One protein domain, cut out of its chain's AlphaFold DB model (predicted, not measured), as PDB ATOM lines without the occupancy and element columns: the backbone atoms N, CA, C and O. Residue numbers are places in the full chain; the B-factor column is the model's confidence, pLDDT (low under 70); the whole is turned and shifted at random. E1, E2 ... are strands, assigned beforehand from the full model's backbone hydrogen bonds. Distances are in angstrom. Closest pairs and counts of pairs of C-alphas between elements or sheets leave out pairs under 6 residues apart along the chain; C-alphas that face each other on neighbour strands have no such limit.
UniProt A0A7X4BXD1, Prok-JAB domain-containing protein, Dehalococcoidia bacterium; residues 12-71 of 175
ATOM      1  N   GLY A  12     -16.294 -13.799 -11.709       96.75
ATOM      2  CA  GLY A  12     -15.929 -14.365 -13.000       96.75
ATOM      3  C   GLY A  12     -15.654 -15.860 -12.939       96.75
ATOM      4  O   GLY A  12     -15.392 -16.430 -11.878       96.75
ATOM      5  N   TYR A  13     -15.697 -16.497 -14.104       96.94
ATOM      6  CA  TYR A  13     -15.432 -17.922 -14.260       96.94
ATOM      7  C   TYR A  13     -14.555 -18.130 -15.486       96.94
ATOM      8  O   TYR A  13     -14.949 -17.816 -16.614       96.94
ATOM      9  N   LEU A  14     -13.363 -18.662 -15.242       97.19
ATOM     10  CA  LEU A  14     -12.316 -18.860 -16.226       97.19
ATOM     11  C   LEU A  14     -11.890 -20.328 -16.277       97.19
ATOM     12  O   LEU A  14     -11.903 -21.046 -15.276       97.19
ATOM     13  N   VAL A  15     -11.441 -20.757 -17.448       97.62
ATOM     14  CA  VAL A  15     -10.849 -22.073 -17.687       97.62
ATOM     15  C   VAL A  15      -9.472 -21.870 -18.308       97.62
ATOM     16  O   VAL A  15      -9.326 -21.144 -19.290       97.62
ATOM     17  N   ASN A  16      -8.447 -22.485 -17.719       97.56
ATOM     18  CA  ASN A  16      -7.071 -22.373 -18.189       97.56
ATOM     19  C   ASN A  16      -6.752 -23.476 -19.202       97.56
ATOM     20  O   ASN A  16      -6.402 -24.608 -18.849       97.56
ATOM     21  N   HIS A  17      -6.884 -23.139 -20.478       96.38
ATOM     22  CA  HIS A  17      -6.475 -23.995 -21.582       96.38
ATOM     23  C   HIS A  17      -4.964 -23.884 -21.817       96.38
ATOM     24  O   HIS A  17      -4.279 -23.054 -21.226       96.38
ATOM     25  N   ARG A  18      -4.427 -24.717 -22.713       92.81
ATOM     26  CA  ARG A  18      -3.007 -24.649 -23.107       92.81
ATOM     27  C   ARG A  18      -2.624 -23.311 -23.737       92.81
ATOM     28  O   ARG A  18      -1.486 -22.888 -23.582       92.81
ATOM     29  N   ASP A  19      -3.587 -22.656 -24.375       92.44
ATOM     30  CA  ASP A  19      -3.400 -21.371 -25.047       92.44
ATOM     31  C   ASP A  19      -3.671 -20.171 -24.114       92.44
ATOM     32  O   ASP A  19      -3.494 -19.024 -24.517       92.44
ATOM     33  N   GLY A  20      -4.083 -20.427 -22.862       91.56
ATOM     34  CA  GLY A  20      -4.316 -19.414 -21.831       91.56
ATOM     35  C   GLY A  20      -5.680 -19.502 -21.136       91.56
ATOM     36  O   GLY A  20      -6.487 -20.404 -21.376       91.56
ATOM     37  N   LEU A  21      -5.925 -18.530 -20.251       92.81
ATOM     38  CA  LEU A  21      -7.190 -18.355 -19.533       92.81
ATOM     39  C   LEU A  21      -8.274 -17.807 -20.468       92.81
ATOM     40  O   LEU A  21      -8.093 -16.760 -21.084       92.81
ATOM     41  N   ALA A  22      -9.420 -18.485 -20.519       95.25
ATOM     42  CA  ALA A  22     -10.598 -18.059 -21.269       95.25
ATOM     43  C   ALA A  22     -11.843 -18.051 -20.374       95.25
ATOM     44  O   ALA A  22     -11.990 -18.914 -19.511       95.25
ATOM     45  N   GLY A  23     -12.755 -17.101 -20.591       93.81
ATOM     46  CA  GLY A  23     -14.009 -17.005 -19.844       93.81
ATOM     47  C   GLY A  23     -14.504 -15.571 -19.688       93.81
ATOM     48  O   GLY A  23     -14.088 -14.676 -20.425       93.81
ATOM     49  N   VAL A  24     -15.405 -15.368 -18.727       94.06
ATOM     50  CA  VAL A  24     -15.931 -14.044 -18.364       94.06
ATOM     51  C   VAL A  24     -15.303 -13.631 -17.044       94.06
ATOM     52  O   VAL A  24     -15.409 -14.366 -16.063       94.06
ATOM     53  N   GLN A  25     -14.665 -12.466 -17.026       94.19
ATOM     54  CA  GLN A  25     -14.089 -11.901 -15.810       94.19
ATOM     55  C   GLN A  25     -15.159 -11.224 -14.958       94.19
ATOM     56  O   GLN A  25     -16.095 -10.613 -15.484       94.19
ATOM     57  N   GLY A  26     -15.006 -11.337 -13.645       94.00
ATOM     58  CA  GLY A  26     -15.800 -10.616 -12.667       94.00
ATOM     59  C   GLY A  26     -15.180  -9.268 -12.323       94.00
ATOM     60  O   GLY A  26     -14.001  -9.022 -12.571       94.00
ATOM     61  N   ILE A  27     -15.973  -8.389 -11.712       92.06
ATOM     62  CA  ILE A  27     -15.469  -7.111 -11.184       92.06
ATOM     63  C   ILE A  27     -14.753  -7.257  -9.831       92.06
ATOM     64  O   ILE A  27     -14.009  -6.360  -9.449       92.06
ATOM     65  N   GLY A  28     -15.010  -8.338  -9.085       91.94
ATOM     66  CA  GLY A  28     -14.427  -8.579  -7.762       91.94
ATOM     67  C   GLY A  28     -13.315  -9.624  -7.795       91.94
ATOM     68  O   GLY A  28     -12.169  -9.337  -7.453       91.94
ATOM     69  N   PHE A  29     -13.655 -10.847  -8.194       95.25
ATOM     70  CA  PHE A  29     -12.705 -11.952  -8.312       95.25
ATOM     71  C   PHE A  29     -13.173 -12.967  -9.357       95.25
ATOM     72  O   PHE A  29     -14.352 -13.007  -9.715       95.25
ATOM     73  N   ASP A  30     -12.257 -13.822  -9.804       96.75
ATOM     74  CA  ASP A  30     -12.549 -14.927 -10.708       96.75
ATOM     75  C   ASP A  30     -12.283 -16.270 -10.032       96.75
ATOM     76  O   ASP A  30     -11.263 -16.460  -9.365       96.75
ATOM     77  N   TYR A  31     -13.149 -17.243 -10.298       97.56
ATOM     78  CA  TYR A  31     -12.790 -18.648 -10.188       97.56
ATOM     79  C   TYR A  31     -12.084 -19.095 -11.468       97.56
ATOM     80  O   TYR A  31     -12.618 -18.925 -12.562       97.56
ATOM     81  N   ALA A  32     -10.910 -19.709 -11.348       97.75
ATOM     82  CA  ALA A  32     -10.160 -20.261 -12.472       97.75
ATOM     83  C   ALA A  32      -9.988 -21.776 -12.315       97.75
ATOM     84  O   ALA A  32      -9.413 -22.242 -11.334       97.75
ATOM     85  N   LEU A  33     -10.463 -22.550 -13.291       98.19
ATOM     86  CA  LEU A  33     -10.256 -23.996 -13.344       98.19
ATOM     87  C   LEU A  33      -8.998 -24.321 -14.156       98.19
ATOM     88  O   LEU A  33      -8.876 -23.916 -15.311       98.19
ATOM     89  N   GLY A  34      -8.077 -25.081 -13.570       97.88
ATOM     90  CA  GLY A  34      -6.867 -25.568 -14.230       97.88
ATOM     91  C   GLY A  34      -6.655 -27.062 -14.028       97.88
ATOM     92  O   GLY A  34      -7.445 -27.737 -13.372       97.88
ATOM     93  N   ALA A  35      -5.543 -27.582 -14.550       97.81
ATOM     94  CA  ALA A  35      -5.213 -29.008 -14.462       97.81
ATOM     95  C   ALA A  35      -5.139 -29.546 -13.020       97.81
ATOM     96  O   ALA A  35      -5.431 -30.718 -12.791       97.81
ATOM     97  N   GLY A  36      -4.730 -28.694 -12.073       97.19
ATOM     98  CA  GLY A  36      -4.546 -29.041 -10.660       97.19
ATOM     99  C   GLY A  36      -5.717 -28.691  -9.739       97.19
ATOM    100  O   GLY A  36      -5.650 -29.010  -8.553       97.19
ATOM    101  N   GLY A  37      -6.775 -28.049 -10.246       98.00
ATOM    102  CA  GLY A  37      -7.966 -27.767  -9.448       98.00
ATOM    103  C   GLY A  37      -8.617 -26.421  -9.722       98.00
ATOM    104  O   GLY A  37      -8.400 -25.800 -10.767       98.00
ATOM    105  N   LEU A  38      -9.432 -25.994  -8.760       98.31
ATOM    106  CA  LEU A  38     -10.118 -24.711  -8.740       98.31
ATOM    107  C   LEU A  38      -9.316 -23.695  -7.931       98.31
ATOM    108  O   LEU A  38      -8.960 -23.949  -6.780       98.31
ATOM    109  N   TYR A  39      -9.101 -22.530  -8.522       98.19
ATOM    110  CA  TYR A  39      -8.396 -21.406  -7.925       98.19
ATOM    111  C   TYR A  39      -9.347 -20.220  -7.793       98.19
ATOM    112  O   TYR A  39     -10.234 -20.051  -8.628       98.19
ATOM    113  N   VAL A  40      -9.124 -19.378  -6.792       97.12
ATOM    114  CA  VAL A  40      -9.670 -18.016  -6.737       97.12
ATOM    115  C   VAL A  40      -8.551 -17.052  -7.084       97.12
ATOM    116  O   VAL A  40      -7.433 -17.210  -6.593       97.12
ATOM    117  N   GLN A  41      -8.834 -16.061  -7.927       96.50
ATOM    118  CA  GLN A  41      -7.904 -14.981  -8.232       96.50
ATOM    119  C   GLN A  41      -8.575 -13.612  -8.197       96.50
ATOM    120  O   GLN A  41      -9.739 -13.466  -8.558       96.50
ATOM    121  N   SER A  42      -7.810 -12.599  -7.816       95.62
ATOM    122  CA  SER A  42      -8.194 -11.198  -7.959       95.62
ATOM    123  C   SER A  42      -6.942 -10.347  -8.159       95.62
ATOM    124  O   SER A  42      -5.816 -10.767  -7.857       95.62
ATOM    125  N   GLU A  43      -7.137  -9.158  -8.711       94.00
ATOM    126  CA  GLU A  43      -6.088  -8.188  -8.971       94.00
ATOM    127  C   GLU A  43      -6.581  -6.785  -8.629       94.00
ATOM    128  O   GLU A  43      -7.716  -6.404  -8.909       94.00
ATOM    129  N   SER A  44      -5.700  -6.012  -8.009       92.12
ATOM    130  CA  SER A  44      -5.892  -4.603  -7.697       92.12
ATOM    131  C   SER A  44      -4.620  -3.832  -8.034       92.12
ATOM    132  O   SER A  44      -3.591  -4.408  -8.377       92.12
ATOM    133  N   THR A  45      -4.643  -2.515  -7.838       92.25
ATOM    134  CA  THR A  45      -3.460  -1.649  -7.971       92.25
ATOM    135  C   THR A  45      -2.343  -1.941  -6.958       92.25
ATOM    136  O   THR A  45      -1.270  -1.340  -7.042       92.25
ATOM    137  N   HIS A  46      -2.577  -2.805  -5.964       93.94
ATOM    138  CA  HIS A  46      -1.626  -3.063  -4.876       93.94
ATOM    139  C   HIS A  46      -1.271  -4.535  -4.685       93.94
ATOM    140  O   HIS A  46      -0.152  -4.835  -4.271       93.94
ATOM    141  N   LEU A  47      -2.220  -5.425  -4.951       95.06
ATOM    142  CA  LEU A  47      -2.132  -6.849  -4.672       95.06
ATOM    143  C   LEU A  47      -2.661  -7.625  -5.870       95.06
ATOM    144  O   LEU A  47      -3.732  -7.311  -6.393       95.06
ATOM    145  N   THR A  48      -1.949  -8.678  -6.232       96.25
ATOM    146  CA  THR A  48      -2.445  -9.728  -7.109       96.25
ATOM    147  C   THR A  48      -2.357 -11.044  -6.363       96.25
ATOM    148  O   THR A  48      -1.306 -11.380  -5.820       96.25
ATOM    149  N   ALA A  49      -3.445 -11.807  -6.342       96.81
ATOM    150  CA  ALA A  49      -3.462 -13.100  -5.683       96.81
ATOM    151  C   ALA A  49      -4.152 -14.142  -6.552       96.81
ATOM    152  O   ALA A  49      -5.134 -13.857  -7.237       96.81
ATOM    153  N   ARG A  50      -3.631 -15.361  -6.497       97.19
ATOM    154  CA  ARG A  50      -4.245 -16.574  -7.004       97.19
ATOM    155  C   ARG A  50      -3.928 -17.708  -6.047       97.19
ATOM    156  O   ARG A  50      -2.759 -18.055  -5.893       97.19
ATOM    157  N   VAL A  51      -4.964 -18.288  -5.462       96.75
ATOM    158  CA  VAL A  51      -4.853 -19.318  -4.424       96.75
ATOM    159  C   VAL A  51      -5.685 -20.525  -4.828       96.75
ATOM    160  O   VAL A  51      -6.800 -20.371  -5.337       96.75
ATOM    161  N   LEU A  52      -5.147 -21.726  -4.632       97.62
ATOM    162  CA  LEU A  52      -5.885 -22.967  -4.830       97.62
ATOM    163  C   LEU A  52      -6.941 -23.123  -3.728       97.62
ATOM    164  O   LEU A  52      -6.611 -23.168  -2.547       97.62
ATOM    165  N   VAL A  53      -8.214 -23.247  -4.109       96.81
ATOM    166  CA  VAL A  53      -9.328 -23.399  -3.154       96.81
ATOM    167  C   VAL A  53      -9.899 -24.813  -3.121       96.81
ATOM    168  O   VAL A  53     -10.453 -25.227  -2.108       96.81
ATOM    169  N   ALA A  54      -9.752 -25.578  -4.207       97.81
ATOM    170  CA  ALA A  54     -10.124 -26.988  -4.231       97.81
ATOM    171  C   ALA A  54      -9.195 -27.783  -5.169       97.81
ATOM    172  O   ALA A  54      -9.296 -27.627  -6.392       97.81
ATOM    173  N   PRO A  55      -8.301 -28.639  -4.640       97.69
ATOM    174  CA  PRO A  55      -7.444 -29.482  -5.465       97.69
ATOM    175  C   PRO A  55      -8.271 -30.550  -6.188       97.69
ATOM    176  O   PRO A  55      -9.039 -31.284  -5.566       97.69
ATOM    177  N   CYS A  56      -8.082 -30.687  -7.499       96.62
ATOM    178  CA  CYS A  56      -8.591 -31.829  -8.257       96.62
ATOM    179  C   CYS A  56      -7.820 -32.004  -9.570       96.62
ATOM    180  O   CYS A  56      -7.295 -31.052 -10.133       96.62
ATOM    181  N   THR A  57      -7.732 -33.232 -10.082       97.56
ATOM    182  CA  THR A  57      -7.095 -33.471 -11.384       97.56
ATOM    183  C   THR A  57      -8.096 -33.260 -12.512       97.56
ATOM    184  O   THR A  57      -9.039 -34.039 -12.655       97.56
ATOM    185  N   VAL A  58      -7.851 -32.263 -13.361       97.25
ATOM    186  CA  VAL A  58      -8.669 -31.988 -14.550       97.25
ATOM    187  C   VAL A  58      -7.862 -32.293 -15.808       97.25
ATOM    188  O   VAL A  58      -6.894 -31.610 -16.144       97.25
ATOM    189  N   ARG A  59      -8.249 -33.350 -16.529       96.38
ATOM    190  CA  ARG A  59      -7.549 -33.771 -17.751       96.38
ATOM    191  C   ARG A  59      -7.758 -32.754 -18.877       96.38
ATOM    192  O   ARG A  59      -8.865 -32.276 -19.087       96.38
ATOM    193  N   GLY A  60      -6.696 -32.487 -19.640       95.75
ATOM    194  CA  GLY A  60      -6.745 -31.659 -20.853       95.75
ATOM    195  C   GLY A  60      -6.560 -30.151 -20.636       95.75
ATOM    196  O   GLY A  60      -6.323 -29.445 -21.613       95.75
ATOM    197  N   LEU A  61      -6.596 -29.668 -19.391       97.38
ATOM    198  CA  LEU A  61      -6.312 -28.271 -19.050       97.38
ATOM    199  C   LEU A  61      -4.820 -28.030 -18.787       97.38
ATOM    200  O   LEU A  61      -4.045 -28.975 -18.625       97.38
ATOM    201  N   ALA A  62      -4.419 -26.761 -18.757       97.44
ATOM    202  CA  ALA A  62      -3.080 -26.345 -18.358       97.44
ATOM    203  C   ALA A  62      -2.994 -26.111 -16.843       97.44
ATOM    204  O   ALA A  62      -3.980 -25.754 -16.187       97.44
ATOM    205  N   SER A  63      -1.801 -26.304 -16.277       95.38
ATOM    206  CA  SER A  63      -1.531 -25.975 -14.876       95.38
ATOM    207  C   SER A  63      -1.691 -24.481 -14.632       95.38
ATOM    208  O   SER A  63      -1.361 -23.655 -15.480       95.38
ATOM    209  N   VAL A  64      -2.198 -24.147 -13.455       95.56
ATOM    210  CA  VAL A  64      -2.351 -22.776 -12.986       95.56
ATOM    211  C   VAL A  64      -1.360 -22.579 -11.846       95.56
ATOM    212  O   VAL A  64      -1.294 -23.405 -10.943       95.56
ATOM    213  N   THR A  65      -0.578 -21.506 -11.907       94.12
ATOM    214  CA  THR A  65       0.401 -21.169 -10.867       94.12
ATOM    215  C   THR A  65      -0.252 -20.279  -9.818       94.12
ATOM    216  O   THR A  65      -0.825 -19.240 -10.173       94.12
ATOM    217  N   GLU A  66      -0.169 -20.688  -8.550       96.06
ATOM    218  CA  GLU A  66      -0.500 -19.838  -7.405       96.06
ATOM    219  C   GLU A  66       0.445 -18.640  -7.352       96.06
ATOM    220  O   GLU A  66       1.627 -18.751  -7.680       96.06
ATOM    221  N   LYS A  67      -0.075 -17.482  -6.959       95.12
ATOM    222  CA  LYS A  67       0.728 -16.269  -6.818       95.12
ATOM    223  C   LYS A  67       0.157 -15.378  -5.736       95.12
ATOM    224  O   LYS A  67      -1.056 -15.280  -5.598       95.12
ATOM    225  N   VAL A  68       1.030 -14.703  -5.006       95.44
ATOM    226  CA  VAL A  68       0.681 -13.581  -4.136       95.44
ATOM    227  C   VAL A  68       1.768 -12.542  -4.349       95.44
ATOM    228  O   VAL A  68       2.922 -12.763  -3.991       95.44
ATOM    229  N   GLU A  69       1.417 -11.443  -5.001       96.31
ATOM    230  CA  GLU A  69       2.360 -10.430  -5.463       96.31
ATOM    231  C   GLU A  69       1.906  -9.051  -4.995       96.31
ATOM    232  O   GLU A  69       0.756  -8.655  -5.188       96.31
ATOM    233  N   LEU A  70       2.831  -8.314  -4.384       96.00
ATOM    234  CA  LEU A  70       2.631  -6.922  -4.012       96.00
ATOM    235  C   LEU A  70       3.231  -6.027  -5.093       96.00
ATOM    236  O   LEU A  70       4.430  -6.094  -5.367       96.00
ATOM    237  N   ALA A  71       2.404  -5.159  -5.676       94.75
ATOM    238  CA  ALA A  71       2.793  -4.324  -6.815       94.75
ATOM    239  C   ALA A  71       3.937  -3.340  -6.497       94.75
ATOM    240  O   ALA A  71       4.645  -2.902  -7.398       94.75
TER     241      ALA A  71
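This is residues 12 to 71 of the 175 residues of the protein "Prok-JAB domain-containing protein" of Dehalococcoidia bacterium (UniProt A0A7X4BXD1). Look for one twisted sheet of six strands that curves like an open trough, with E2 and E1 at one end of the curve and E5 and E6 at the other. The link from E5 to E6, residues 56 to 66, loops out past the end of E5 and comes back over the inner face of the curve. You will find 60 printed residues with no named helix and six named strands, E1 to E6 in turn along the chain; the class is all strand. Across the mixed sheet the order is E2, E1, E3, E4, E5, E6. The whole is compact, with a radius of gyration of the C-alphas of 11.1 A, yet elongated, spanning 34 by 20 by 19 A.

Begin inside the sheet with E3, residues 29 to 34, and E4, residues 37 to 43, an antiparallel hairpin at 147 degrees; N 32 and O 39 are 2.8 A apart, within hydrogen-bond range. Next to E4, E5, residues 47 to 55, makes another antiparallel hairpin at 166 degrees, with N 51 and O 40 at 2.9 A. Beyond it look for the edge strand E6, residues 67 to 70, antiparallel to E5 at 162 degrees and forming a hairpin with it, with N 50 and O 67 at 2.7 A. E3, E4, E5 and E6 are a meander, each strand the antiparallel neighbour of the one before. On the other side of E3, find E1, residues 12 to 17, parallel to it at 26 degrees, with N 14 and O 31 at 2.8 A. The other edge strand, E2, residues 20 to 24, makes an antiparallel hairpin with E1 at 155 degrees, with N 15 and O 22 at 2.8 A. E2 and E6 are apart. From edge to edge the strands' lines turn by 79 degrees and the way across the sheet by 87 degrees.

Find C-alpha 12 at (-15.929, -14.365, -13.000), where E1 begins; it runs 16.0 A. E2 runs 13.3 A and E3 16.0 A. E4 starts at C-alpha 37, (-7.966, -27.767, -9.448), and runs 19.7 A. E5, the longest strand with 9 residues, runs 23.3 A. E6 runs 9.9 A, to C-alpha 70 at (2.631, -6.922, -4.012).

The two C-alphas farthest apart are those of Thr 45 and Arg 59, at 33.8 A. The printed part has no cut. The link from E5 to E6, with 11 residues, is long; the other four are tight. The mean pLDDT of the printed part is 95.8, and no printed residue is under 70.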